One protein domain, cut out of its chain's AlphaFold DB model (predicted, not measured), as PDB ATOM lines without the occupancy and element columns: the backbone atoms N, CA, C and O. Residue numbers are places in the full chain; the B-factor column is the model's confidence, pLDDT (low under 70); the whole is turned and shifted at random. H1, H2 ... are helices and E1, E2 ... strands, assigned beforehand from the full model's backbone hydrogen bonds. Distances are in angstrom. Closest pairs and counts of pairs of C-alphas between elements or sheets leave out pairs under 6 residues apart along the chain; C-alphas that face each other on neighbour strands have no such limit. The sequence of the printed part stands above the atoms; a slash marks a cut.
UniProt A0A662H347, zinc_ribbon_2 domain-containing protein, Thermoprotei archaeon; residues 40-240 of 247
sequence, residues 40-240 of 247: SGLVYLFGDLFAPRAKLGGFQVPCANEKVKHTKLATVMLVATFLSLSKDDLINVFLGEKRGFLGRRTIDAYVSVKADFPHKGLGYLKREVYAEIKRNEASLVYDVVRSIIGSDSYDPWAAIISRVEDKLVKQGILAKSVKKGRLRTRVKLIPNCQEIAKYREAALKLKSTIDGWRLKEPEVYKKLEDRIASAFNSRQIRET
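Overview. This is residues 40 to 240 of the 247 residues of the protein "zinc_ribbon_2 domain-containing protein" of Thermoprotei archaeon (UniProt A0A662H347). Two strand hairpins, E1 with E2 and E3 with E4, lie at opposite ends of a body of crossed helices that has H3 in its middle. H1, H4, H6, H8 and H9 pack round H3, and the tip of the second hairpin, residues 180 to 185, sticks out. The printed part has 201 residues with nine named helices and four named strands, in the order H1 H2 H3 E1 E2 H4 H5 H6 E3 E4 H7 H8 H9; each sheet is an antiparallel pair, and the class is mixed, helices and strands. The whole is compact, with a radius of gyration of the C-alphas of 17.7 A, and spans 58 by 44 by 33 A.

Along the chain. Find C-alpha 91 at (-28.976, 31.638, 9.175); from there E1, residues 91 to 99, runs 22.9 A, and E2, residues 105 to 113, runs 24.1 A. E1 bends by 61 degrees at residue 95, E2 by 56 degrees at residue 108. Before them come H1, residues 40 to 45, H2, residues 47 to 50, and H3, residues 70 to 87, 25.4 A. After them come H4, residues 124 to 132, H5, residues 141 to 149, and H6, residues 156 to 170, 22.1 A. E3, residues 174 to 180, and E4, residues 185 to 191, precede H7, residues 193 to 197, H8, residues 200 to 216, 24.2 A, and H9, residues 218 to 233, 22.3 A, ending at C-alpha 233 (-37.047, 42.141, -11.608).

Arrangement. Start at the hairpin of E1 and E2, where N 94 and O 110 are 3.0 A apart, within hydrogen-bond range. Its closest C-alphas to H9 are Ala 109 and Leu 224, 5.6 A; to H5, Tyr 110 and Val 141, 5.3 A. H5 touches H9, C-alphas 146 and 231 being closest at 5.0 A. Go on to H3, the hub, which touches six helices, among them H9 at a steep tilt of 49 degrees, opposite ways (closest C-alphas Thr 75 and Ala 229, 5.9 A). H3 also touches H1 (Ser 40 and Met 77, 4.2 A), H4 (Thr 81 and Lys 126, 5.8 A), H6 (Ala 74 and Trp 157, 5.7 A) and H8 (Ala 80 and Ile 210, 6.8 A), and only just H2, with 3 pairs of C-alphas within 8 A. Beyond H6, C-alphas 169 and 175 are its closest to E3, 5.5 A; in the hairpin of E3 and E4, N 177 and O 188 are 2.8 A apart. H7 and H8 meet only through their link. Every O i to N i+4 pair is within hydrogen-bond range in H1, H3, H4, H5, H7, H8 and H9, and 9 of 11 in H6; H2 is too short for one.

Size, cuts and confidence. Gly 103 and Arg 182 have the two C-alphas farthest apart, 58.9 A. The printed part has no cut. The long link is H2 to H3, residues 51 to 69. Confidence is under 70 at residues 115 to 122 and 136.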
ATOM      1  N   SER A  40     -44.320  33.413   5.038       96.12
ATOM      2  CA  SER A  40     -44.902  33.875   3.775       96.12
ATOM      3  C   SER A  40     -46.408  33.615   3.666       96.12
ATOM      4  O   SER A  40     -47.097  34.390   3.012       96.12
ATOM      5  N   GLY A  41     -46.936  32.590   4.341       96.56
ATOM      6  CA  GLY A  41     -48.372  32.332   4.443       96.56
ATOM      7  C   GLY A  41     -49.072  33.397   5.285       96.56
ATOM      8  O   GLY A  41     -50.110  33.907   4.880       96.56
ATOM      9  N   LEU A  42     -48.460  33.815   6.399       97.44
ATOM     10  CA  LEU A  42     -48.950  34.949   7.194       97.44
ATOM     11  C   LEU A  42     -48.956  36.248   6.386       97.44
ATOM     12  O   LEU A  42     -49.943  36.976   6.407       97.44
ATOM     13  N   VAL A  43     -47.882  36.520   5.640       98.44
ATOM     14  CA  VAL A  43     -47.823  37.703   4.769       98.44
ATOM     15  C   VAL A  43     -48.894  37.639   3.682       98.44
ATOM     16  O   VAL A  43     -49.545  38.645   3.431       98.44
ATOM     17  N   TYR A  44     -49.120  36.475   3.067       98.00
ATOM     18  CA  TYR A  44     -50.169  36.284   2.063       98.00
ATOM     19  C   TYR A  44     -51.572  36.547   2.635       98.00
ATOM     20  O   TYR A  44     -52.345  37.307   2.054       98.00
ATOM     21  N   LEU A  45     -51.899  35.931   3.778       98.00
ATOM     22  CA  LEU A  45     -53.235  36.003   4.380       98.00
ATOM     23  C   LEU A  45     -53.560  37.383   4.962       98.00
ATOM     24  O   LEU A  45     -54.717  37.782   4.924       98.00
ATOM     25  N   PHE A  46     -52.557  38.103   5.469       98.38
ATOM     26  CA  PHE A  46     -52.711  39.411   6.118       98.38
ATOM     27  C   PHE A  46     -51.919  40.498   5.387       98.38
ATOM     28  O   PHE A  46     -51.214  41.302   6.000       98.38
ATOM     29  N   GLY A  47     -51.965  40.485   4.053       98.12
ATOM     30  CA  GLY A  47     -51.130  41.343   3.211       98.12
ATOM     31  C   GLY A  47     -51.257  42.839   3.503       98.12
ATOM     32  O   GLY A  47     -50.288  43.575   3.321       98.12
ATOM     33  N   ASP A  48     -52.400  43.286   4.015       97.81
ATOM     34  CA  ASP A  48     -52.677  44.657   4.455       97.81
ATOM     35  C   ASP A  48     -51.790  45.113   5.628       97.81
ATOM     36  O   ASP A  48     -51.457  46.296   5.721       97.81
ATOM     37  N   LEU A  49     -51.325  44.184   6.473       98.06
ATOM     38  CA  LEU A  49     -50.380  44.473   7.558       98.06
ATOM     39  C   LEU A  49     -48.943  44.702   7.065       98.06
ATOM     40  O   LEU A  49     -48.133  45.330   7.759       98.06
ATOM     41  N   PHE A  50     -48.601  44.159   5.893       98.12
ATOM     42  CA  PHE A  50     -47.213  43.997   5.447       98.12
ATOM     43  C   PHE A  50     -46.871  44.773   4.175       98.12
ATOM     44  O   PHE A  50     -45.711  45.149   3.981       98.12
ATOM     45  N   ALA A  51     -47.852  45.012   3.309       97.69
ATOM     46  CA  ALA A  51     -47.667  45.609   1.998       97.69
ATOM     47  C   ALA A  51     -48.533  46.872   1.830       97.69
ATOM     48  O   ALA A  51     -49.649  46.953   2.339       97.69
ATOM     49  N   PRO A  52     -48.042  47.882   1.090       97.38
ATOM     50  CA  PRO A  52     -48.784  49.107   0.852       97.38
ATOM     51  C   PRO A  52     -50.021  48.834  -0.005       97.38
ATOM     52  O   PRO A  52     -49.988  48.014  -0.935       97.38
ATOM     53  N   ARG A  53     -51.083  49.602   0.255       97.44
ATOM     54  CA  ARG A  53     -52.309  49.584  -0.550       97.44
ATOM     55  C   ARG A  53     -52.003  49.830  -2.033       97.44
ATOM     56  O   ARG A  53     -51.177  50.677  -2.389       97.44
ATOM     57  N   ALA A  54     -52.677  49.080  -2.900       96.44
ATOM     58  CA  ALA A  54     -52.638  49.286  -4.343       96.44
ATOM     59  C   ALA A  54     -53.669  50.347  -4.751       96.44
ATOM     60  O   ALA A  54     -54.797  50.340  -4.267       96.44
ATOM     61  N   LYS A  55     -53.276  51.254  -5.654       91.25
ATOM     62  CA  LYS A  55     -54.184  52.255  -6.244       91.25
ATOM     63  C   LYS A  55     -54.884  51.739  -7.506       91.25
ATOM     64  O   LYS A  55     -56.019  52.112  -7.761       91.25
ATOM     65  N   LEU A  56     -54.209  50.890  -8.280       87.00
ATOM     66  CA  LEU A  56     -54.718  50.292  -9.512       87.00
ATOM     67  C   LEU A  56     -54.311  48.819  -9.555       87.00
ATOM     68  O   LEU A  56     -53.154  48.493  -9.284       87.00
ATOM     69  N   GLY A  57     -55.263  47.938  -9.873       87.56
ATOM     70  CA  GLY A  57     -55.047  46.493  -9.812       87.56
ATOM     71  C   GLY A  57     -54.639  46.027  -8.409       87.56
ATOM     72  O   GLY A  57     -55.115  46.554  -7.401       87.56
ATOM     73  N   GLY A  58     -53.754  45.035  -8.349       92.75
ATOM     74  CA  GLY A  58     -53.175  44.528  -7.108       92.75
ATOM     75  C   GLY A  58     -53.773  43.211  -6.626       92.75
ATOM     76  O   GLY A  58     -54.684  42.640  -7.225       92.75
ATOM     77  N   PHE A  59     -53.213  42.734  -5.522       96.00
ATOM     78  CA  PHE A  59     -53.590  41.486  -4.883       96.00
ATOM     79  C   PHE A  59     -54.710  41.733  -3.869       96.00
ATOM     80  O   PHE A  59     -54.570  42.596  -3.001       96.00
ATOM     81  N   GLN A  60     -55.810  40.982  -3.983       97.06
ATOM     82  CA  GLN A  60     -56.894  40.999  -3.002       97.06
ATOM     83  C   GLN A  60     -56.470  40.214  -1.764       97.06
ATOM     84  O   GLN A  60     -56.245  39.008  -1.857       97.06
ATOM     85  N   VAL A  61     -56.408  40.878  -0.611       97.75
ATOM     86  CA  VAL A  61     -56.064  40.210   0.646       97.75
ATOM     87  C   VAL A  61     -57.209  39.267   1.060       97.75
ATOM     88  O   VAL A  61     -58.372  39.686   1.043       97.75
ATOM     89  N   PRO A  62     -56.931  37.992   1.403       97.56
ATOM     90  CA  PRO A  62     -57.948  37.054   1.867       97.56
ATOM     91  C   PRO A  62     -58.747  37.601   3.052       97.56
ATOM     92  O   PRO A  62     -58.175  38.071   4.025       97.56
ATOM     93  N   CYS A  63     -60.078  37.509   2.982       96.69
ATOM     94  CA  CYS A  63     -60.995  37.940   4.048       96.69
ATOM     95  C   CYS A  63     -60.947  39.428   4.426       96.69
ATOM     96  O   CYS A  63     -61.633  39.829   5.363       96.69
ATOM     97  N   ALA A  64     -60.201  40.246   3.686       95.00
ATOM     98  CA  ALA A  64     -60.159  41.692   3.841       95.00
ATOM     99  C   ALA A  64     -60.722  42.366   2.579       95.00
ATOM    100  O   ALA A  64     -60.786  41.751   1.508       95.00
ATOM    101  N   ASN A  65     -61.139  43.629   2.688       92.81
ATOM    102  CA  ASN A  65     -61.631  44.405   1.539       92.81
ATOM    103  C   ASN A  65     -60.489  45.164   0.829       92.81
ATOM    104  O   ASN A  65     -60.673  45.814  -0.198       92.81
ATOM    105  N   GLU A  66     -59.282  45.074   1.374       95.44
ATOM    106  CA  GLU A  66     -58.096  45.774   0.932       95.44
ATOM    107  C   GLU A  66     -57.406  45.065  -0.234       95.44
ATOM    108  O   GLU A  66     -57.268  43.838  -0.287       95.44
ATOM    109  N   LYS A  67     -56.875  45.882  -1.146       97.88
ATOM    110  CA  LYS A  67     -55.923  45.446  -2.165       97.88
ATOM    111  C   LYS A  67     -54.550  46.014  -1.871       97.88
ATOM    112  O   LYS A  67     -54.411  47.204  -1.578       97.88
ATOM    113  N   VAL A  68     -53.528  45.183  -2.018       98.19
ATOM    114  CA  VAL A  68     -52.124  45.560  -1.813       98.19
ATOM    115  C   VAL A  68     -51.307  45.363  -3.083       98.19
ATOM    116  O   VAL A  68     -51.696  44.622  -3.989       98.19
ATOM    117  N   LYS A  69     -50.168  46.057  -3.187       97.69
ATOM    118  CA  LYS A  69     -49.258  45.895  -4.332       97.69
ATOM    119  C   LYS A  69     -48.703  44.466  -4.351       97.69
ATOM    120  O   LYS A  69     -47.983  44.089  -3.427       97.69
ATOM    121  N   HIS A  70     -48.998  43.695  -5.401       95.44
ATOM    122  CA  HIS A  70     -48.624  42.274  -5.474       95.44
ATOM    123  C   HIS A  70     -47.104  42.071  -5.483       95.44
ATOM    124  O   HIS A  70     -46.597  41.207  -4.774       95.44
ATOM    125  N   THR A  71     -46.372  42.937  -6.191       96.00
ATOM    126  CA  THR A  71     -44.905  42.911  -6.213       96.00
ATOM    127  C   THR A  71     -44.319  43.074  -4.815       96.00
ATOM    128  O   THR A  71     -43.431  42.331  -4.403       96.00
ATOM    129  N   LYS A  72     -44.859  44.019  -4.035       97.69
ATOM    130  CA  LYS A  72     -44.398  44.259  -2.668       97.69
ATOM    131  C   LYS A  72     -44.802  43.131  -1.726       97.69
ATOM    132  O   LYS A  72     -44.002  42.776  -0.869       97.69
ATOM    133  N   LEU A  73     -45.987  42.551  -1.907       98.25
ATOM    134  CA  LEU A  73     -46.436  41.392  -1.141       98.25
ATOM    135  C   LEU A  73     -45.453  40.220  -1.278       98.25
ATOM    136  O   LEU A  73     -44.916  39.761  -0.274       98.25
ATOM    137  N   ALA A  74     -45.153  39.797  -2.507       97.81
ATOM    138  CA  ALA A  74     -44.233  38.689  -2.769       97.81
ATOM    139  C   ALA A  74     -42.792  38.979  -2.308       97.81
ATOM    140  O   ALA A  74     -42.143  38.103  -1.734       97.81
ATOM    141  N   THR A  75     -42.311  40.218  -2.453       98.38
ATOM    142  CA  THR A  75     -41.031  40.631  -1.852       98.38
ATOM    143  C   THR A  75     -41.048  40.457  -0.331       98.38
ATOM    144  O   THR A  75     -40.135  39.850   0.229       98.38
ATOM    145  N   VAL A  76     -42.097  40.930   0.354       98.38
ATOM    146  CA  VAL A  76     -42.188  40.836   1.820       98.38
ATOM    147  C   VAL A  76     -42.392  39.391   2.294       98.38
ATOM    148  O   VAL A  76     -41.898  39.038   3.360       98.38
ATOM    149  N   MET A  77     -43.018  38.519   1.497       98.31
ATOM    150  CA  MET A  77     -43.104  37.078   1.781       98.31
ATOM    151  C   MET A  77     -41.712  36.440   1.920       98.31
ATOM    152  O   MET A  77     -41.476  35.667   2.854       98.31
ATOM    153  N   LEU A  78     -40.775  36.783   1.030       98.12
ATOM    154  CA  LEU A  78     -39.393  36.305   1.118       98.12
ATOM    155  C   LEU A  78     -38.612  37.015   2.229       98.12
ATOM    156  O   LEU A  78     -37.951  36.329   3.005       98.12
ATOM    157  N   VAL A  79     -38.748  38.339   2.391       98.50
ATOM    158  CA  VAL A  79     -38.126  39.079   3.515       98.50
ATOM    159  C   VAL A  79     -38.518  38.449   4.854       98.50
ATOM    160  O   VAL A  79     -37.653  38.105   5.654       98.50
ATOM    161  N   ALA A  80     -39.813  38.222   5.079       98.00
ATOM    162  CA  ALA A  80     -40.324  37.584   6.287       98.00
ATOM    163  C   ALA A  80     -39.733  36.183   6.500       98.00
ATOM    164  O   ALA A  80     -39.470  35.790   7.637       98.00
ATOM    165  N   THR A  81     -39.506  35.439   5.415       96.75
ATOM    166  CA  THR A  81     -38.901  34.104   5.456       96.75
ATOM    167  C   THR A  81     -37.436  34.171   5.898       96.75
ATOM    168  O   THR A  81     -37.079  33.483   6.854       96.75
ATOM    169  N   PHE A  82     -36.619  35.040   5.288       97.31
ATOM    170  CA  PHE A  82     -35.218  35.253   5.681       97.31
ATOM    171  C   PHE A  82     -35.089  35.735   7.128       97.31
ATOM    172  O   PHE A  82     -34.340  35.155   7.910       97.31
ATOM    173  N   LEU A  83     -35.856  36.757   7.517       96.75
ATOM    174  CA  LEU A  83     -35.782  37.311   8.872       96.75
ATOM    175  C   LEU A  83     -36.269  36.322   9.932       96.75
ATOM    176  O   LEU A  83     -35.736  36.300  11.038       96.75
ATOM    177  N   SER A  84     -37.245  35.471   9.601       93.25
ATOM    178  CA  SER A  84     -37.672  34.404  10.509       93.25
ATOM    179  C   SER A  84     -36.603  33.323  10.653       93.25
ATOM    180  O   SER A  84     -36.342  32.904  11.768       93.25
ATOM    181  N   LEU A  85     -35.957  32.895   9.560       91.88
ATOM    182  CA  LEU A  85     -34.824  31.960   9.631       91.88
ATOM    183  C   LEU A  85     -33.661  32.533  10.458       91.88
ATOM    184  O   LEU A  85     -33.047  31.807  11.232       91.88
ATOM    185  N   SER A  86     -33.382  33.832  10.311       93.19
ATOM    186  CA  SER A  86     -32.351  34.534  11.087       93.19
ATOM    187  C   SER A  86     -32.705  34.597  12.575       93.19
ATOM    188  O   SER A  86     -31.885  34.277  13.432       93.19
ATOM    189  N   LYS A  87     -33.961  34.935  12.892       91.38
ATOM    190  CA  LYS A  87     -34.483  34.952  14.266       91.38
ATOM    191  C   LYS A  87     -34.449  33.577  14.933       91.38
ATOM    192  O   LYS A  87     -34.214  33.505  16.134       91.38
ATOM    193  N   ASP A  88     -34.689  32.520  14.163       87.06
ATOM    194  CA  ASP A  88     -34.626  31.132  14.628       87.06
ATOM    195  C   ASP A  88     -33.171  30.620  14.741       87.06
ATOM    196  O   ASP A  88     -32.957  29.437  14.983       87.06
ATOM    197  N   ASP A  89     -32.177  31.501  14.558       87.75
ATOM    198  CA  ASP A  89     -30.735  31.231  14.633       87.75
ATOM    199  C   ASP A  89     -30.229  30.181  13.626       87.75
ATOM    200  O   ASP A  89     -29.194  29.547  13.811       87.75
ATOM    201  N   LEU A  90     -30.947  30.011  12.511       88.38
ATOM    202  CA  LEU A  90     -30.610  29.037  11.467       88.38
ATOM    203  C   LEU A  90     -29.691  29.616  10.391       88.38
ATOM    204  O   LEU A  90     -28.894  28.890   9.790       88.38
ATOM    205  N   ILE A  91     -29.806  30.919  10.141       93.12
ATOM    206  CA  ILE A  91     -28.976  31.638   9.175       93.12
ATOM    207  C   ILE A  91     -28.458  32.946   9.771       93.12
ATOM    208  O   ILE A  91     -29.049  33.508  10.689       93.12
ATOM    209  N   ASN A  92     -27.373  33.461   9.206       94.06
ATOM    210  CA  ASN A  92     -27.016  34.870   9.302       94.06
ATOM    211  C   ASN A  92     -27.585  35.616   8.097       94.06
ATOM    212  O   ASN A  92     -27.557  35.096   6.982       94.06
ATOM    213  N   VAL A  93     -28.022  36.853   8.312       96.75
ATOM    214  CA  VAL A  93     -28.235  37.847   7.254       96.75
ATOM    215  C   VAL A  93     -27.335  39.024   7.598       96.75
ATOM    216  O   VAL A  93     -27.434  39.549   8.702       96.75
ATOM    217  N   PHE A  94     -26.436  39.408   6.699       96.69
ATOM    218  CA  PHE A  94     -25.436  40.436   6.988       96.69
ATOM    219  C   PHE A  94     -25.037  41.212   5.733       96.69
ATOM    220  O   PHE A  94     -25.321  40.804   4.604       96.69
ATOM    221  N   LEU A  95     -24.381  42.353   5.940       97.75
ATOM    222  CA  LEU A  95     -23.775  43.136   4.871       97.75
ATOM    223  C   LEU A  95     -22.322  42.706   4.665       97.75
ATOM    224  O   LEU A  95     -21.587  42.508   5.627       97.75
ATOM    225  N   GLY A  96     -21.905  42.591   3.410       95.56
ATOM    226  CA  GLY A  96     -20.536  42.246   3.039       95.56
ATOM    227  C   GLY A  96     -20.090  42.978   1.782       95.56
ATOM    228  O   GLY A  96     -20.909  43.500   1.024       95.56
ATOM    229  N   GLU A  97     -18.783  43.020   1.541       94.25
ATOM    230  CA  GLU A  97     -18.252  43.593   0.309       94.25
ATOM    231  C   GLU A  97     -18.502  42.659  -0.882       94.25
ATOM    232  O   GLU A  97     -18.330  41.442  -0.820       94.25
ATOM    233  N   LYS A  98     -18.897  43.241  -2.008       91.50
ATOM    234  CA  LYS A  98     -18.980  42.596  -3.311       91.50
ATOM    235  C   LYS A  98     -18.055  43.335  -4.266       91.50
ATOM    236  O   LYS A  98     -18.092  44.564  -4.375       91.50
ATOM    237  N   ARG A  99     -17.217  42.585  -4.981       85.75
ATOM    238  CA  ARG A  99     -16.365  43.146  -6.032       85.75
ATOM    239  C   ARG A  99     -17.240  43.494  -7.237       85.75
ATOM    240  O   ARG A  99     -17.851  42.619  -7.842       85.75
ATOM    241  N   GLY A 100     -17.333  44.779  -7.538       78.62
ATOM    242  CA  GLY A 100     -18.024  45.316  -8.700       78.62
ATOM    243  C   GLY A 100     -17.115  45.448  -9.922       78.62
ATOM    244  O   GLY A 100     -15.958  45.019  -9.935       78.62
ATOM    245  N   PHE A 101     -17.666  46.070 -10.962       74.38
ATOM    246  CA  PHE A 101     -16.965  46.352 -12.212       74.38
ATOM    247  C   PHE A 101     -15.835  47.376 -11.995       74.38
ATOM    248  O   PHE A 101     -15.980  48.291 -11.182       74.38
ATOM    249  N   LEU A 102     -14.705  47.213 -12.699       81.44
ATOM    250  CA  LEU A 102     -13.512  48.079 -12.585       81.44
ATOM    251  C   LEU A 102     -12.907  48.168 -11.167       81.44
ATOM    252  O   LEU A 102     -12.384  49.197 -10.757       81.44
ATOM    253  N   GLY A 103     -12.982  47.090 -10.379       81.31
ATOM    254  CA  GLY A 103     -12.359  47.047  -9.048       81.31
ATOM    255  C   GLY A 103     -13.080  47.872  -7.976       81.31
ATOM    256  O   GLY A 103     -12.643  47.883  -6.825       81.31
ATOM    257  N   ARG A 104     -14.212  48.505  -8.310       87.69
ATOM    258  CA  ARG A 104     -15.068  49.183  -7.334       87.69
ATOM    259  C   ARG A 104     -15.641  48.158  -6.359       87.69
ATOM    260  O   ARG A 104     -16.225  47.165  -6.783       87.69
ATOM    261  N   ARG A 105     -15.515  48.402  -5.057       88.44
ATOM    262  CA  ARG A 105     -16.181  47.597  -4.024       88.44
ATOM    263  C   ARG A 105     -17.539  48.206  -3.697       88.44
ATOM    264  O   ARG A 105     -17.671  49.428  -3.614       88.44
ATOM    265  N   THR A 106     -18.555  47.366  -3.556       90.50
ATOM    266  CA  THR A 106     -19.893  47.777  -3.122       90.50
ATOM    267  C   THR A 106     -20.330  46.929  -1.940       90.50
ATOM    268  O   THR A 106     -19.921  45.781  -1.812       90.50
ATOM    269  N   ILE A 107     -21.160  47.485  -1.062       94.38
ATOM    270  CA  ILE A 107     -21.769  46.717   0.025       94.38
ATOM    271  C   ILE A 107     -22.994  45.984  -0.531       94.38
ATOM    272  O   ILE A 107     -23.810  46.594  -1.239       94.38
ATOM    273  N   ASP A 108     -23.129  44.696  -0.220       96.50
ATOM    274  CA  ASP A 108     -24.254  43.843  -0.605       96.50
ATOM    275  C   ASP A 108     -24.773  42.966   0.546       96.50
ATOM    276  O   ASP A 108     -24.114  42.836   1.573       96.50
ATOM    277  N   ALA A 109     -25.980  42.412   0.392       97.75
ATOM    278  CA  ALA A 109     -26.598  41.528   1.378       97.75
ATOM    279  C   ALA A 109     -26.243  40.059   1.108       97.75
ATOM    280  O   ALA A 109     -26.491  39.531   0.016       97.75
ATOM    281  N   TYR A 110     -25.724  39.397   2.138       97.56
ATOM    282  CA  TYR A 110     -25.325  37.997   2.131       97.56
ATOM    283  C   TYR A 110     -26.085  37.198   3.188       97.56
ATOM    284  O   TYR A 110     -26.592  37.742   4.172       97.56
ATOM    285  N   VAL A 111     -26.133  35.888   2.969       96.75
ATOM    286  CA  VAL A 111     -26.666  34.900   3.902       96.75
ATOM    287  C   VAL A 111     -25.729  33.713   4.036       96.75
ATOM    288  O   VAL A 111     -25.095  33.299   3.068       96.75
ATOM    289  N   SER A 112     -25.652  33.153   5.235       93.81
ATOM    290  CA  SER A 112     -24.919  31.914   5.507       93.81
ATOM    291  C   SER A 112     -25.676  31.069   6.520       93.81
ATOM    292  O   SER A 112     -26.440  31.593   7.328       93.81
ATOM    293  N   VAL A 113     -25.482  29.756   6.477       90.75
ATOM    294  CA  VAL A 113     -26.038  28.832   7.472       90.75
ATOM    295  C   VAL A 113     -25.248  28.935   8.786       90.75
ATOM    296  O   VAL A 113     -24.025  29.035   8.752       90.75
ATOM    297  N   LYS A 114     -25.943  28.902   9.933       84.25
ATOM    298  CA  LYS A 114     -25.332  28.907  11.281       84.25
ATOM    299  C   LYS A 114     -25.155  27.519  11.904       84.25
ATOM    300  O   LYS A 114     -24.284  27.350  12.749       84.25
ATOM    301  N   ALA A 115     -25.981  26.545  11.525       69.88
ATOM    302  CA  ALA A 115     -26.001  25.215  12.132       69.88
ATOM    303  C   ALA A 115     -26.019  24.108  11.069       69.88
ATOM    304  O   ALA A 115     -26.669  24.230  10.035       69.88
ATOM    305  N   ASP A 116     -25.366  22.979  11.347       65.19
ATOM    306  CA  ASP A 116     -25.222  21.847  10.413       65.19
ATOM    307  C   ASP A 116     -26.493  20.982  10.234       65.19
ATOM    308  O   ASP A 116     -26.437  19.856   9.739       65.19
ATOM    309  N   PHE A 117     -27.674  21.495  10.592       62.00
ATOM    310  CA  PHE A 117     -28.900  20.702  10.723       62.00
ATOM    311  C   PHE A 117     -30.034  21.195   9.808       62.00
ATOM    312  O   PHE A 117     -30.607  22.245  10.106       62.00
ATOM    313  N   PRO A 118     -30.401  20.487   8.707       67.94
ATOM    314  CA  PRO A 118     -31.542  20.984   7.932       67.94
ATOM    315  C   PRO A 118     -32.484  20.012   7.216       67.94
ATOM    316  O   PRO A 118     -32.251  18.822   7.039       67.94
ATOM    317  N   HIS A 119     -33.570  20.635   6.749       52.69
ATOM    318  CA  HIS A 119     -34.694  20.174   5.924       52.69
ATOM    319  C   HIS A 119     -35.924  19.672   6.681       52.69
ATOM    320  O   HIS A 119     -37.036  20.089   6.343       52.69
ATOM    321  N   LYS A 120     -35.773  18.799   7.684       51.97
ATOM    322  CA  LYS A 120     -36.933  18.251   8.412       51.97
ATOM    323  C   LYS A 120     -37.407  19.235   9.488       51.97
ATOM    324  O   LYS A 120     -36.628  19.647  10.334       51.97
ATOM    325  N   GLY A 121     -38.683  19.623   9.423       60.88
ATOM    326  CA  GLY A 121     -39.327  20.545  10.372       60.88
ATOM    327  C   GLY A 121     -39.414  22.008   9.914       60.88
ATOM    328  O   GLY A 121     -40.207  22.766  10.465       60.88
ATOM    329  N   LEU A 122     -38.679  22.414   8.870       68.12
ATOM    330  CA  LEU A 122     -38.809  23.760   8.303       68.12
ATOM    331  C   LEU A 122     -40.040  23.844   7.391       68.12
ATOM    332  O   LEU A 122     -40.168  23.102   6.416       68.12
ATOM    333  N   GLY A 123     -40.952  24.765   7.701       71.31
ATOM    334  CA  GLY A 123     -42.155  25.001   6.903       71.31
ATOM    335  C   GLY A 123     -41.850  25.567   5.507       71.31
ATOM    336  O   GLY A 123     -41.062  26.497   5.370       71.31
ATOM    337  N   TYR A 124     -42.512  25.024   4.484       82.44
ATOM    338  CA  TYR A 124     -42.572  25.476   3.080       82.44
ATOM    339  C   TYR A 124     -41.400  26.347   2.569       82.44
ATOM    340  O   TYR A 124     -40.313  25.809   2.360       82.44
ATOM    341  N   LEU A 125     -41.577  27.669   2.393       85.69
ATOM    342  CA  LEU A 125     -40.533  28.541   1.825       85.69
ATOM    343  C   LEU A 125     -39.269  28.639   2.687       85.69
ATOM    344  O   LEU A 125     -38.197  28.861   2.134       85.69
ATOM    345  N   LYS A 126     -39.344  28.441   4.014       88.69
ATOM    346  CA  LYS A 126     -38.130  28.387   4.851       88.69
ATOM    347  C   LYS A 126     -37.213  27.257   4.388       88.69
ATOM    348  O   LYS A 126     -36.003  27.430   4.366       88.69
ATOM    349  N   ARG A 127     -37.790  26.114   4.000       86.69
ATOM    350  CA  ARG A 127     -37.038  24.959   3.502       86.69
ATOM    351  C   ARG A 127     -36.424  25.226   2.130       86.69
ATOM    352  O   ARG A 127     -35.286  24.829   1.929       86.69
ATOM    353  N   GLU A 128     -37.158  25.880   1.227       88.44
ATOM    354  CA  GLU A 128     -36.634  26.280  -0.092       88.44
ATOM    355  C   GLU A 128     -35.466  27.258   0.070       88.44
ATOM    356  O   GLU A 128     -34.376  26.980  -0.410       88.44
ATOM    357  N   VAL A 129     -35.652  28.339   0.840       91.19
ATOM    358  CA  VAL A 129     -34.582  29.312   1.117       91.19
ATOM    359  C   VAL A 129     -33.370  28.641   1.742       91.19
ATOM    360  O   VAL A 129     -32.257  28.853   1.281       91.19
ATOM    361  N   TYR A 130     -33.572  27.822   2.775       89.00
ATOM    362  CA  TYR A 130     -32.463  27.167   3.454       89.00
ATOM    363  C   TYR A 130     -31.689  26.226   2.520       89.00
ATOM    364  O   TYR A 130     -30.464  26.199   2.567       89.00
ATOM    365  N   ALA A 131     -32.385  25.453   1.680       87.50
ATOM    366  CA  ALA A 131     -31.757  24.477   0.787       87.50
ATOM    367  C   ALA A 131     -30.877  25.121  -0.297       87.50
ATOM    368  O   ALA A 131     -29.916  24.498  -0.735       87.50
ATOM    369  N   GLU A 132     -31.187  26.355  -0.694       90.62
ATOM    370  CA  GLU A 132     -30.419  27.111  -1.690       90.62
ATOM    371  C   GLU A 132     -29.176  27.803  -1.106       90.62
ATOM    372  O   GLU A 132     -28.295  28.232  -1.850       90.62
ATOM    373  N   ILE A 133     -29.078  27.937   0.222       90.81
ATOM    374  CA  ILE A 133     -27.910  28.550   0.863       90.81
ATOM    375  C   ILE A 133     -26.807  27.504   0.978       90.81
ATOM    376  O   ILE A 133     -26.988  26.425   1.547       90.81
ATOM    377  N   LYS A 134     -25.618  27.854   0.489       83.06
ATOM    378  CA  LYS A 134     -24.448  26.993   0.630       83.06
ATOM    379  C   LYS A 134     -24.038  26.865   2.096       83.06
ATOM    380  O   LYS A 134     -23.896  27.850   2.821       83.06
ATOM    381  N   ARG A 135     -23.816  25.629   2.534       77.19
ATOM    382  CA  ARG A 135     -23.312  25.335   3.878       77.19
ATOM    383  C   ARG A 135     -21.917  25.939   4.049       77.19
ATOM    384  O   ARG A 135     -21.064  25.729   3.195       77.19
ATOM    385  N   ASN A 136     -21.690  26.655   5.151       68.81
ATOM    386  CA  ASN A 136     -20.404  27.266   5.520       68.81
ATOM    387  C   ASN A 136     -19.820  28.276   4.502       68.81
ATOM    388  O   ASN A 136     -18.687  28.717   4.671       68.81
ATOM    389  N   GLU A 137     -20.594  28.708   3.499       85.25
ATOM    390  CA  GLU A 137     -20.214  29.749   2.537       85.25
ATOM    391  C   GLU A 137     -21.237  30.893   2.539       85.25
ATOM    392  O   GLU A 137     -22.452  30.681   2.573       85.25
ATOM    393  N   ALA A 138     -20.749  32.131   2.456       90.62
ATOM    394  CA  ALA A 138     -21.608  33.292   2.269       90.62
ATOM    395  C   ALA A 138     -22.194  33.293   0.848       90.62
ATOM    396  O   ALA A 138     -21.466  33.366  -0.141       90.62
ATOM    397  N   SER A 139     -23.519  33.246   0.749       95.19
ATOM    398  CA  SER A 139     -24.267  33.323  -0.507       95.19
ATOM    399  C   SER A 139     -24.906  34.704  -0.645       95.19
ATOM    400  O   SER A 139     -25.459  35.234   0.318       95.19
ATOM    401  N   LEU A 140     -24.858  35.311  -1.833       96.62
ATOM    402  CA  LEU A 140     -25.577  36.561  -2.087       96.62
ATOM    403  C   LEU A 140     -27.085  36.310  -2.019       96.62
ATOM    404  O   LEU A 140     -27.596  35.411  -2.688       96.62
ATOM    405  N   VAL A 141     -27.814  37.163  -1.294       98.00
ATOM    406  CA  VAL A 141     -29.288  37.099  -1.226       98.00
ATOM    407  C   VAL A 141     -29.900  37.081  -2.625       98.00
ATOM    408  O   VAL A 141     -30.834  36.328  -2.888       98.00
ATOM    409  N   TYR A 142     -29.366  37.908  -3.526       97.56
ATOM    410  CA  TYR A 142     -29.832  37.994  -4.906       97.56
ATOM    411  C   TYR A 142     -29.768  36.638  -5.624       97.56
ATOM    412  O   TYR A 142     -30.752  36.249  -6.247       97.56
ATOM    413  N   ASP A 143     -28.653  35.913  -5.509       96.81
ATOM    414  CA  ASP A 143     -28.453  34.643  -6.214       96.81
ATOM    415  C   ASP A 143     -29.363  33.548  -5.646       96.81
ATOM    416  O   ASP A 143     -30.035  32.852  -6.409       96.81
ATOM    417  N   VAL A 144     -29.474  33.480  -4.314       97.12
ATOM    418  CA  VAL A 144     -30.395  32.567  -3.616       97.12
ATOM    419  C   VAL A 144     -31.833  32.802  -4.086       97.12
ATOM    420  O   VAL A 144     -32.514  31.880  -4.527       97.12
ATOM    421  N   VAL A 145     -32.302  34.051  -4.063       97.88
ATOM    422  CA  VAL A 145     -33.682  34.386  -4.451       97.88
ATOM    423  C   VAL A 145     -33.923  34.140  -5.938       97.88
ATOM    424  O   VAL A 145     -34.968  33.608  -6.312       97.88
ATOM    425  N   ARG A 146     -32.958  34.488  -6.797       96.88
ATOM    426  CA  ARG A 146     -33.044  34.260  -8.244       96.88
ATOM    427  C   ARG A 146     -33.135  32.769  -8.585       96.88
ATOM    428  O   ARG A 146     -33.793  32.429  -9.574       96.88
ATOM    429  N   SER A 147     -32.490  31.909  -7.795       95.50
ATOM    430  CA  SER A 147     -32.615  30.451  -7.889       95.50
ATOM    431  C   SER A 147     -34.020  29.987  -7.487       95.50
ATOM    432  O   SER A 147     -34.700  29.339  -8.279       95.50
ATOM    433  N   ILE A 148     -34.521  30.442  -6.328       94.25
ATOM    434  CA  ILE A 148     -35.864  30.094  -5.820       94.25
ATOM    435  C   ILE A 148     -36.967  30.476  -6.812       94.25
ATOM    436  O   ILE A 148     -37.889  29.689  -7.038       94.25
ATOM    437  N   ILE A 149     -36.896  31.669  -7.414       95.00
ATOM    438  CA  ILE A 149     -37.887  32.118  -8.409       95.00
ATOM    439  C   ILE A 149     -37.936  31.150  -9.601       95.00
ATOM    440  O   ILE A 149     -39.025  30.829 -10.079       95.00
ATOM    441  N   GLY A 150     -36.790  30.600 -10.010       93.25
ATOM    442  CA  GLY A 150     -36.692  29.648 -11.110       93.25
ATOM    443  C   GLY A 150     -36.545  30.359 -12.450       93.25
ATOM    444  O   GLY A 150     -35.601  31.117 -12.632       93.25
ATOM    445  N   SER A 151     -37.435  30.093 -13.398       90.94
ATOM    446  CA  SER A 151     -37.332  30.600 -14.771       90.94
ATOM    447  C   SER A 151     -37.884  32.016 -14.945       90.94
ATOM    448  O   SER A 151     -38.648  32.517 -14.118       90.94
ATOM    449  N   ASP A 152     -37.505  32.646 -16.055       94.44
ATOM    450  CA  ASP A 152     -38.001  33.964 -16.437       94.44
ATOM    451  C   ASP A 152     -39.492  33.881 -16.818       94.44
ATOM    452  O   ASP A 152     -39.965  32.872 -17.349       94.44
ATOM    453  N   SER A 153     -40.267  34.921 -16.503       93.44
ATOM    454  CA  SER A 153     -41.708  34.980 -16.785       93.44
ATOM    455  C   SER A 153     -42.220  36.421 -16.810       93.44
ATOM    456  O   SER A 153     -41.558  37.325 -16.315       93.44
ATOM    457  N   TYR A 154     -43.426  36.658 -17.331       92.56
ATOM    458  CA  TYR A 154     -44.046  37.993 -17.300       92.56
ATOM    459  C   TYR A 154     -44.372  38.486 -15.878       92.56
ATOM    460  O   TYR A 154     -44.368  39.691 -15.616       92.56
ATOM    461  N   ASP A 155     -44.650  37.560 -14.953       93.31
ATOM    462  CA  ASP A 155     -44.960  37.861 -13.553       93.31
ATOM    463  C   ASP A 155     -44.243  36.883 -12.599       93.31
ATOM    464  O   ASP A 155     -44.852  35.941 -12.077       93.31
ATOM    465  N   PRO A 156     -42.940  37.091 -12.336       96.12
ATOM    466  CA  PRO A 156     -42.172  36.223 -11.446       96.12
ATOM    467  C   PRO A 156     -42.666  36.280  -9.991       96.12
ATOM    468  O   PRO A 156     -42.454  35.337  -9.227       96.12
ATOM    469  N   TRP A 157     -43.377  37.341  -9.591       96.44
ATOM    470  CA  TRP A 157     -44.009  37.417  -8.270       96.44
ATOM    471  C   TRP A 157     -45.158  36.412  -8.141       96.44
ATOM    472  O   TRP A 157     -45.270  35.746  -7.107       96.44
ATOM    473  N   ALA A 158     -45.966  36.231  -9.192       94.00
ATOM    474  CA  ALA A 158     -47.035  35.232  -9.211       94.00
ATOM    475  C   ALA A 158     -46.514  33.792  -9.042       94.00
ATOM    476  O   ALA A 158     -47.202  32.955  -8.452       94.00
ATOM    477  N   ALA A 159     -45.281  33.500  -9.475       92.06
ATOM    478  CA  ALA A 159     -44.666  32.184  -9.286       92.06
ATOM    479  C   ALA A 159     -44.447  31.843  -7.799       92.06
ATOM    480  O   ALA A 159     -44.637  30.699  -7.392       92.06
ATOM    481  N   ILE A 160     -44.103  32.831  -6.966       94.06
ATOM    482  CA  ILE A 160     -43.929  32.644  -5.515       94.06
ATOM    483  C   ILE A 160     -45.274  32.676  -4.784       94.06
ATOM    484  O   ILE A 160     -45.487  31.916  -3.837       94.06
ATOM    485  N   ILE A 161     -46.202  33.523  -5.236       95.44
ATOM    486  CA  ILE A 161     -47.551  33.604  -4.664       95.44
ATOM    487  C   ILE A 161     -48.298  32.279  -4.866       95.44
ATOM    488  O   ILE A 161     -48.768  31.701  -3.890       95.44
ATOM    489  N   SER A 162     -48.340  31.753  -6.093       93.50
ATOM    490  CA  SER A 162     -49.063  30.511  -6.421       93.50
ATOM    491  C   SER A 162     -48.535  29.287  -5.664       93.50
ATOM    492  O   SER A 162     -49.299  28.444  -5.202       93.50
ATOM    493  N   ARG A 163     -47.221  29.237  -5.443       92.12
ATOM    494  CA  ARG A 163     -46.545  28.271  -4.571       92.12
ATOM    495  C   ARG A 163     -47.095  28.283  -3.138       92.12
ATOM    496  O   ARG A 163     -47.458  27.242  -2.584       92.12
ATOM    497  N   VAL A 164     -47.207  29.469  -2.541       94.31
ATOM    498  CA  VAL A 164     -47.792  29.631  -1.199       94.31
ATOM    499  C   VAL A 164     -49.278  29.285  -1.190       94.31
ATOM    500  O   VAL A 164     -49.719  28.584  -0.280       94.31
ATOM    501  N   GLU A 165     -50.028  29.696  -2.212       94.62
ATOM    502  CA  GLU A 165     -51.438  29.328  -2.381       94.62
ATOM    503  C   GLU A 165     -51.627  27.812  -2.398       94.62
ATOM    504  O   GLU A 165     -52.475  27.291  -1.678       94.62
ATOM    505  N   ASP A 166     -50.802  27.083  -3.150       92.25
ATOM    506  CA  ASP A 166     -50.865  25.626  -3.227       92.25
ATOM    507  C   ASP A 166     -50.638  24.957  -1.871       92.25
ATOM    508  O   ASP A 166     -51.326  23.985  -1.538       92.25
ATOM    509  N   LYS A 167     -49.703  25.468  -1.059       91.81
ATOM    510  CA  LYS A 167     -49.493  24.939   0.294       91.81
ATOM    511  C   LYS A 167     -50.661  25.289   1.218       91.81
ATOM    512  O   LYS A 167     -51.116  24.398   1.928       91.81
ATOM    513  N   LEU A 168     -51.185  26.515   1.176       93.69
ATOM    514  CA  LEU A 168     -52.351  26.914   1.980       93.69
ATOM    515  C   LEU A 168     -53.618  26.132   1.593       93.69
ATOM    516  O   LEU A 168     -54.428  25.807   2.459       93.69
ATOM    517  N   VAL A 169     -53.767  25.769   0.313       93.62
ATOM    518  CA  VAL A 169     -54.841  24.884  -0.160       93.62
ATOM    519  C   VAL A 169     -54.675  23.470   0.388       93.62
ATOM    520  O   VAL A 169     -55.633  22.892   0.890       93.62
ATOM    521  N   LYS A 170     -53.454  22.921   0.361       90.69
ATOM    522  CA  LYS A 170     -53.161  21.606   0.963       90.69
ATOM    523  C   LYS A 170     -53.412  21.574   2.475       90.69
ATOM    524  O   LYS A 170     -53.695  20.508   3.003       90.69
ATOM    525  N   GLN A 171     -53.311  22.719   3.149       89.06
ATOM    526  CA  GLN A 171     -53.614  22.874   4.576       89.06
ATOM    527  C   GLN A 171     -55.102  23.132   4.865       89.06
ATOM    528  O   GLN A 171     -55.478  23.270   6.022       89.06
ATOM    529  N   GLY A 172     -55.955  23.239   3.840       91.06
ATOM    530  CA  GLY A 172     -57.386  23.518   4.009       91.06
ATOM    531  C   GLY A 172     -57.717  24.955   4.437       91.06
ATOM    532  O   GLY A 172     -58.881  25.266   4.682       91.06
ATOM    533  N   ILE A 173     -56.721  25.848   4.493       94.88
ATOM    534  CA  ILE A 173     -56.911  27.275   4.813       94.88
ATOM    535  C   ILE A 173     -57.571  28.001   3.630       94.88
ATOM    536  O   ILE A 173     -58.400  28.898   3.806       94.88
ATOM    537  N   LEU A 174     -57.216  27.589   2.411       95.75
ATOM    538  CA  LEU A 174     -57.832  28.035   1.166       95.75
ATOM    539  C   LEU A 174     -58.475  26.843   0.448       95.75
ATOM    540  O   LEU A 174     -57.977  25.725   0.504       95.75
ATOM    541  N   ALA A 175     -59.541  27.091  -0.304       94.81
ATOM    542  CA  ALA A 175     -60.129  26.118  -1.217       94.81
ATOM    543  C   ALA A 175     -60.019  26.606  -2.666       94.81
ATOM    544  O   ALA A 175     -60.126  27.802  -2.941       94.81
ATOM    545  N   LYS A 176     -59.836  25.687  -3.620       93.56
ATOM    546  CA  LYS A 176     -59.899  25.997  -5.057       93.56
ATOM    547  C   LYS A 176     -61.310  25.738  -5.574       93.56
ATOM    548  O   LYS A 176     -61.808  24.621  -5.503       93.56
ATOM    549  N   SER A 177     -61.928  26.757  -6.156       90.00
ATOM    550  CA  SER A 177     -63.140  26.630  -6.960       90.00
ATOM    551  C   SER A 177     -62.774  26.752  -8.431       90.00
ATOM    552  O   SER A 177     -62.245  27.772  -8.875       90.00
ATOM    553  N   VAL A 178     -63.035  25.695  -9.192       87.31
ATOM    554  CA  VAL A 178     -62.745  25.645 -10.624       87.31
ATOM    555  C   VAL A 178     -64.046  25.829 -11.390       87.31
ATOM    556  O   VAL A 178     -64.959  25.016 -11.281       87.31
ATOM    557  N   LYS A 179     -64.129  26.888 -12.195       85.31
ATOM    558  CA  LYS A 179     -65.224  27.099 -13.146       85.31
ATOM    559  C   LYS A 179     -64.707  26.859 -14.559       85.31
ATOM    560  O   LYS A 179     -63.884  27.626 -15.063       85.31
ATOM    561  N   LYS A 180     -65.190  25.794 -15.203       78.81
ATOM    562  CA  LYS A 180     -64.924  25.526 -16.621       78.81
ATOM    563  C   LYS A 180     -65.786  26.466 -17.467       78.81
ATOM    564  O   LYS A 180     -67.006  26.356 -17.460       78.81
ATOM    565  N   GLY A 181     -65.152  27.430 -18.129       78.12
ATOM    566  CA  GLY A 181     -65.798  28.269 -19.137       78.12
ATOM    567  C   GLY A 181     -65.625  27.690 -20.542       78.12
ATOM    568  O   GLY A 181     -64.825  26.782 -20.746       78.12
ATOM    569  N   ARG A 182     -66.337  28.262 -21.520       76.81
ATOM    570  CA  ARG A 182     -66.310  27.819 -22.927       76.81
ATOM    571  C   ARG A 182     -64.941  28.011 -23.608       76.81
ATOM    572  O   ARG A 182     -64.588  27.212 -24.458       76.81
ATOM    573  N   LEU A 183     -64.178  29.039 -23.211       76.75
ATOM    574  CA  LEU A 183     -62.834  29.353 -23.741       76.75
ATOM    575  C   LEU A 183     -61.692  29.179 -22.728       76.75
ATOM    576  O   LEU A 183     -60.552  28.959 -23.119       76.75
ATOM    577  N   ARG A 184     -61.954  29.322 -21.422       78.25
ATOM    578  CA  ARG A 184     -60.908  29.242 -20.394       78.25
ATOM    579  C   ARG A 184     -61.458  28.723 -19.075       78.25
ATOM    580  O   ARG A 184     -62.528  29.135 -18.623       78.25
ATOM    581  N   THR A 185     -60.678  27.870 -18.425       81.62
ATOM    582  CA  THR A 185     -60.899  27.468 -17.036       81.62
ATOM    583  C   THR A 185     -60.481  28.603 -16.107       81.62
ATOM    584  O   THR A 185     -59.338  29.059 -16.152       81.62
ATOM    585  N   ARG A 186     -61.399  29.067 -15.255       81.44
ATOM    586  CA  ARG A 186     -61.092  30.042 -14.201       81.44
ATOM    587  C   ARG A 186     -60.978  29.317 -12.869       81.44
ATOM    588  O   ARG A 186     -61.934  28.685 -12.425       81.44
ATOM    589  N   VAL A 187     -59.819  29.434 -12.233       86.56
ATOM    590  CA  VAL A 187     -59.610  28.992 -10.853       86.56
ATOM    591  C   VAL A 187     -59.789  30.203  -9.947       86.56
ATOM    592  O   VAL A 187     -59.174  31.241 -10.175       86.56
ATOM    593  N   LYS A 188     -60.657  30.087  -8.945       90.69
ATOM    594  CA  LYS A 188     -60.846  31.084  -7.892       90.69
ATOM    595  C   LYS A 188     -60.491  30.454  -6.554       90.69
ATOM    596  O   LYS A 188     -60.987  29.376  -6.240       90.69
ATOM    597  N   LEU A 189     -59.675  31.137  -5.761       94.25
ATOM    598  CA  LEU A 189     -59.430  30.749  -4.378       94.25
ATOM    599  C   LEU A 189     -60.556  31.270  -3.480       94.25
ATOM    600  O   LEU A 189     -61.009  32.408  -3.625       94.25
ATOM    601  N   ILE A 190     -61.031  30.410  -2.586       96.06
ATOM    602  CA  ILE A 190     -62.052  30.705  -1.584       96.06
ATOM    603  C   ILE A 190     -61.376  30.607  -0.214       96.06
ATOM    604  O   ILE A 190     -60.938  29.516   0.156       96.06
ATOM    605  N   PRO A 191     -61.251  31.717   0.526       96.56
ATOM    606  CA  PRO A 191     -60.621  31.698   1.836       96.56
ATOM    607  C   PRO A 191     -61.584  31.203   2.921       96.56
ATOM    608  O   PRO A 191     -62.754  31.588   2.939       96.56
ATOM    609  N   ASN A 192     -61.090  30.388   3.856       95.50
ATOM    610  CA  ASN A 192     -61.820  30.059   5.077       95.50
ATOM    611  C   ASN A 192     -61.540  31.130   6.142       95.50
ATOM    612  O   ASN A 192     -60.549  31.058   6.864       95.50
ATOM    613  N   CYS A 193     -62.401  32.144   6.238       95.94
ATOM    614  CA  CYS A 193     -62.144  33.295   7.110       95.94
ATOM    615  C   CYS A 193     -62.148  32.967   8.606       95.94
ATOM    616  O   CYS A 193     -61.423  33.612   9.361       95.94
ATOM    617  N   GLN A 194     -62.900  31.950   9.034       94.88
ATOM    618  CA  GLN A 194     -62.871  31.482  10.422       94.88
ATOM    619  C   GLN A 194     -61.522  30.840  10.759       94.88
ATOM    620  O   GLN A 194     -60.972  31.079  11.832       94.88
ATOM    621  N   GLU A 195     -60.967  30.061   9.830       94.25
ATOM    622  CA  GLU A 195     -59.644  29.459   9.986       94.25
ATOM    623  C   GLU A 195     -58.535  30.515   9.922       94.25
ATOM    624  O   GLU A 195     -57.663  30.552  10.785       94.25
ATOM    625  N   ILE A 196     -58.607  31.437   8.956       96.12
ATOM    626  CA  ILE A 196     -57.620  32.512   8.785       96.12
ATOM    627  C   ILE A 196     -57.540  33.396  10.032       96.12
ATOM    628  O   ILE A 196     -56.437  33.730  10.465       96.12
ATOM    629  N   ALA A 197     -58.678  33.731  10.652       95.56
ATOM    630  CA  ALA A 197     -58.725  34.582  11.840       95.56
ATOM    631  C   ALA A 197     -57.848  34.067  12.998       95.56
ATOM    632  O   ALA A 197     -57.270  34.874  13.729       95.56
ATOM    633  N   LYS A 198     -57.666  32.744  13.123       95.62
ATOM    634  CA  LYS A 198     -56.826  32.116  14.160       95.62
ATOM    635  C   LYS A 198     -55.352  32.521  14.065       95.62
ATOM    636  O   LYS A 198     -54.642  32.508  15.066       95.62
ATOM    637  N   TYR A 199     -54.887  32.912  12.878       95.81
ATOM    638  CA  TYR A 199     -53.486  33.256  12.624       95.81
ATOM    639  C   TYR A 199     -53.174  34.750  12.784       95.81
ATOM    640  O   TYR A 199     -52.030  35.160  12.572       95.81
ATOM    641  N   ARG A 200     -54.152  35.577  13.178       96.12
ATOM    642  CA  ARG A 200     -53.977  37.036  13.268       96.12
ATOM    643  C   ARG A 200     -52.896  37.445  14.265       96.12
ATOM    644  O   ARG A 200     -52.037  38.257  13.931       96.12
ATOM    645  N   GLU A 201     -52.879  36.846  15.452       96.12
ATOM    646  CA  GLU A 201     -51.849  37.135  16.461       96.12
ATOM    647  C   GLU A 201     -50.450  36.713  15.992       96.12
ATOM    648  O   GLU A 201     -49.465  37.426  16.197       96.12
ATOM    649  N   ALA A 202     -50.352  35.595  15.266       95.69
ATOM    650  CA  ALA A 202     -49.099  35.178  14.646       95.69
ATOM    651  C   ALA A 202     -48.632  36.183  13.576       95.69
ATOM    652  O   ALA A 202     -47.441  36.502  13.515       95.69
ATOM    653  N   ALA A 203     -49.554  36.742  12.783       97.44
ATOM    654  CA  ALA A 203     -49.249  37.790  11.812       97.44
ATOM    655  C   ALA A 203     -48.757  39.079  12.492       97.44
ATOM    656  O   ALA A 203     -47.747  39.642  12.075       97.44
ATOM    657  N   LEU A 204     -49.397  39.510  13.584       98.12
ATOM    658  CA  LEU A 204     -48.955  40.679  14.355       98.12
ATOM    659  C   LEU A 204     -47.567  40.469  14.975       98.12
ATOM    660  O   LEU A 204     -46.714  41.357  14.903       98.12
ATOM    661  N   LYS A 205     -47.285  39.274  15.504       96.69
ATOM    662  CA  LYS A 205     -45.953  38.917  16.022       96.69
ATOM    663  C   LYS A 205     -44.887  38.904  14.922       96.69
ATOM    664  O   LYS A 205     -43.757  39.356  15.144       96.69
ATOM    665  N   LEU A 206     -45.227  38.406  13.731       96.94
ATOM    666  CA  LEU A 206     -44.344  38.467  12.565       96.94
ATOM    667  C   LEU A 206     -44.101  39.920  12.139       96.94
ATOM    668  O   LEU A 206     -42.955  40.299  11.908       96.94
ATOM    669  N   LYS A 207     -45.146  40.751  12.107       98.25
ATOM    670  CA  LYS A 207     -45.033  42.184  11.818       98.25
ATOM    671  C   LYS A 207     -44.106  42.889  12.804       98.25
ATOM    672  O   LYS A 207     -43.171  43.548  12.369       98.25
ATOM    673  N   SER A 208     -44.294  42.676  14.106       97.25
ATOM    674  CA  SER A 208     -43.412  43.219  15.146       97.25
ATOM    675  C   SER A 208     -41.961  42.757  14.969       97.25
ATOM    676  O   SER A 208     -41.036  43.549  15.131       97.25
ATOM    677  N   THR A 209     -41.750  41.500  14.561       95.81
ATOM    678  CA  THR A 209     -40.410  40.995  14.233       95.81
ATOM    679  C   THR A 209     -39.796  41.789  13.077       95.81
ATOM    680  O   THR A 209     -38.686  42.292  13.214       95.81
ATOM    681  N   ILE A 210     -40.517  41.942  11.964       97.94
ATOM    682  CA  ILE A 210     -40.047  42.683  10.785       97.94
ATOM    683  C   ILE A 210     -39.774  44.156  11.121       97.94
ATOM    684  O   ILE A 210     -38.734  44.692  10.743       97.94
ATOM    685  N   ASP A 211     -40.676  44.810  11.854       97.69
ATOM    686  CA  ASP A 211     -40.519  46.211  12.252       97.69
ATOM    687  C   ASP A 211     -39.339  46.393  13.225       97.69
ATOM    688  O   ASP A 211     -38.594  47.364  13.116       97.69
ATOM    689  N   GLY A 212     -39.088  45.418  14.104       97.25
ATOM    690  CA  GLY A 212     -37.897  45.396  14.952       97.25
ATOM    691  C   GLY A 212     -36.593  45.392  14.148       97.25
ATOM    692  O   GLY A 212     -35.672  46.130  14.489       97.25
ATOM    693  N   TRP A 213     -36.528  44.628  13.052       96.44
ATOM    694  CA  TRP A 213     -35.382  44.647  12.132       96.44
ATOM    695  C   TRP A 213     -35.238  45.988  11.411       96.44
ATOM    696  O   TRP A 213     -34.133  46.513  11.325       96.44
ATOM    697  N   ARG A 214     -36.347  46.585  10.950       97.00
ATOM    698  CA  ARG A 214     -36.331  47.918  10.318       97.00
ATOM    699  C   ARG A 214     -35.767  49.001  11.235       97.00
ATOM    700  O   ARG A 214     -35.154  49.937  10.738       97.00
ATOM    701  N   LEU A 215     -35.997  48.882  12.542       97.62
ATOM    702  CA  LEU A 215     -35.518  49.841  13.536       97.62
ATOM    703  C   LEU A 215     -34.073  49.570  13.969       97.62
ATOM    704  O   LEU A 215     -33.291  50.509  14.074       97.62
ATOM    705  N   LYS A 216     -33.723  48.307  14.239       97.50
ATOM    706  CA  LYS A 216     -32.413  47.941  14.803       97.50
ATOM    707  C   LYS A 216     -31.316  47.807  13.751       97.50
ATOM    708  O   LYS A 216     -30.179  48.170  14.018       97.50
ATOM    709  N   GLU A 217     -31.659  47.302  12.569       96.75
ATOM    710  CA  GLU A 217     -30.716  47.032  11.479       96.75
ATOM    711  C   GLU A 217     -31.257  47.571  10.137       96.75
ATOM    712  O   GLU A 217     -31.478  46.809   9.185       96.75
ATOM    713  N   PRO A 218     -31.504  48.893  10.031       97.62
ATOM    714  CA  PRO A 218     -32.174  49.492   8.874       97.62
ATOM    715  C   PRO A 218     -31.431  49.252   7.553       97.62
ATOM    716  O   PRO A 218     -32.066  49.032   6.520       97.62
ATOM    717  N   GLU A 219     -30.096  49.263   7.571       97.62
ATOM    718  CA  GLU A 219     -29.280  49.050   6.372       97.62
ATOM    719  C   GLU A 219     -29.340  47.600   5.882       97.62
ATOM    720  O   GLU A 219     -29.533  47.365   4.685       97.62
ATOM    721  N   VAL A 220     -29.254  46.632   6.804       97.69
ATOM    722  CA  VAL A 220     -29.395  45.199   6.500       97.69
ATOM    723  C   VAL A 220     -30.785  44.933   5.933       97.69
ATOM    724  O   VAL A 220     -30.906  44.342   4.858       97.69
ATOM    725  N   TYR A 221     -31.834  45.429   6.604       98.12
ATOM    726  CA  TYR A 221     -33.217  45.268   6.156       98.12
ATOM    727  C   TYR A 221     -33.419  45.833   4.745       98.12
ATOM    728  O   TYR A 221     -33.937  45.143   3.863       98.12
ATOM    729  N   LYS A 222     -32.998  47.085   4.522       98.19
ATOM    730  CA  LYS A 222     -33.158  47.759   3.230       98.19
ATOM    731  C   LYS A 222     -32.432  46.996   2.128       98.19
ATOM    732  O   LYS A 222     -33.013  46.738   1.077       98.19
ATOM    733  N   LYS A 223     -31.186  46.580   2.372       98.38
ATOM    734  CA  LYS A 223     -30.393  45.877   1.361       98.38
ATOM    735  C   LYS A 223     -30.941  44.487   1.045       98.38
ATOM    736  O   LYS A 223     -30.985  44.119  -0.129       98.38
ATOM    737  N   LEU A 224     -31.395  43.746   2.060       98.56
ATOM    738  CA  LEU A 224     -32.097  42.468   1.904       98.56
ATOM    739  C   LEU A 224     -33.320  42.635   0.993       98.56
ATOM    740  O   LEU A 224     -33.465  41.922  -0.001       98.56
ATOM    741  N   GLU A 225     -34.173  43.608   1.310       98.50
ATOM    742  CA  GLU A 225     -35.387  43.899   0.550       98.50
ATOM    743  C   GLU A 225     -35.078  44.310  -0.901       98.50
ATOM    744  O   GLU A 225     -35.691  43.783  -1.834       98.50
ATOM    745  N   ASP A 226     -34.082  45.178  -1.099       98.38
ATOM    746  CA  ASP A 226     -33.631  45.624  -2.420       98.38
ATOM    747  C   ASP A 226     -33.097  44.462  -3.268       98.38
ATOM    748  O   ASP A 226     -33.355  44.401  -4.475       98.38
ATOM    749  N   ARG A 227     -32.329  43.538  -2.673       98.38
ATOM    750  CA  ARG A 227     -31.788  42.373  -3.395       98.38
ATOM    751  C   ARG A 227     -32.868  41.370  -3.768       98.38
ATOM    752  O   ARG A 227     -32.849  40.894  -4.903       98.38
ATOM    753  N   ILE A 228     -33.831  41.118  -2.881       98.62
ATOM    754  CA  ILE A 228     -35.004  40.291  -3.196       98.62
ATOM    755  C   ILE A 228     -35.790  40.917  -4.356       98.62
ATOM    756  O   ILE A 228     -36.079  40.240  -5.341       98.62
ATOM    757  N   ALA A 229     -36.086  42.220  -4.289       98.31
ATOM    758  CA  ALA A 229     -36.803  42.917  -5.358       98.31
ATOM    759  C   ALA A 229     -36.031  42.896  -6.691       98.31
ATOM    760  O   ALA A 229     -36.622  42.673  -7.745       98.31
ATOM    761  N   SER A 230     -34.706  43.075  -6.648       98.00
ATOM    762  CA  SER A 230     -33.849  43.007  -7.840       98.00
ATOM    763  C   SER A 230     -33.865  41.620  -8.486       98.00
ATOM    764  O   SER A 230     -33.867  41.531  -9.709       98.00
ATOM    765  N   ALA A 231     -33.899  40.551  -7.685       98.12
ATOM    766  CA  ALA A 231     -33.965  39.178  -8.184       98.12
ATOM    767  C   ALA A 231     -35.307  38.856  -8.861       98.12
ATOM    768  O   ALA A 231     -35.323  38.164  -9.873       98.12
ATOM    769  N   PHE A 232     -36.426  39.398  -8.365       98.00
ATOM    770  CA  PHE A 232     -37.696  39.330  -9.098       98.00
ATOM    771  C   PHE A 232     -37.624  40.080 -10.425       98.00
ATOM    772  O   PHE A 232     -37.958  39.522 -11.465       98.00
ATOM    773  N   ASN A 233     -37.141  41.324 -10.402       96.81
ATOM    774  CA  ASN A 233     -37.047  42.141 -11.608       96.81
ATOM    775  C   ASN A 233     -36.143  41.508 -12.677       96.81
ATOM    776  O   ASN A 233     -36.432  41.646 -13.858       96.81
ATOM    777  N   SER A 234     -35.075  40.804 -12.288       96.25
ATOM    778  CA  SER A 234     -34.174  40.143 -13.241       96.25
ATOM    779  C   SER A 234     -34.739  38.869 -13.870       96.25
ATOM    780  O   SER A 234     -34.142  38.352 -14.809       96.25
ATOM    781  N   ARG A 235     -35.866  38.363 -13.359       95.31
ATOM    782  CA  ARG A 235     -36.632  37.240 -13.920       95.31
ATOM    783  C   ARG A 235     -37.884  37.703 -14.668       95.31
ATOM    784  O   ARG A 235     -38.653  36.864 -15.129       95.31
ATOM    785  N   GLN A 236     -38.132  39.011 -14.742       95.69
ATOM    786  CA  GLN A 236     -39.302  39.549 -15.419       95.69
ATOM    787  C   GLN A 236     -39.021  39.734 -16.912       95.69
ATOM    788  O   GLN A 236     -38.180  40.549 -17.275       95.69
ATOM    789  N   ILE A 237     -39.780  39.037 -17.754       90.38
ATOM    790  CA  ILE A 237     -39.827  39.274 -19.202       90.38
ATOM    791  C   ILE A 237     -40.741  40.472 -19.456       90.38
ATOM    792  O   ILE A 237     -41.869  40.513 -18.950       90.38
ATOM    793  N   ARG A 238     -40.275  41.445 -20.239       86.50
ATOM    794  CA  ARG A 238     -41.089  42.566 -20.723       86.50
ATOM    795  C   ARG A 238     -41.449  42.328 -22.184       86.50
ATOM    796  O   ARG A 238     -40.697  41.697 -22.913       86.50
ATOM    797  N   GLU A 239     -42.585  42.856 -22.634       71.94
ATOM    798  CA  GLU A 239     -43.007  42.744 -24.045       71.94
ATOM    799  C   GLU A 239     -41.950  43.295 -25.018       71.94
ATOM    800  O   GLU A 239     -41.792  42.780 -26.116       71.94
ATOM    801  N   THR A 240     -41.166  44.285 -24.584       72.06
ATOM    802  CA  THR A 240     -40.034  44.853 -25.333       72.06
ATOM    803  C   THR A 240     -38.857  43.899 -25.523       72.06
ATOM    804  O   THR A 240     -37.976  44.188 -26.326       72.06
TER     805      THR A 240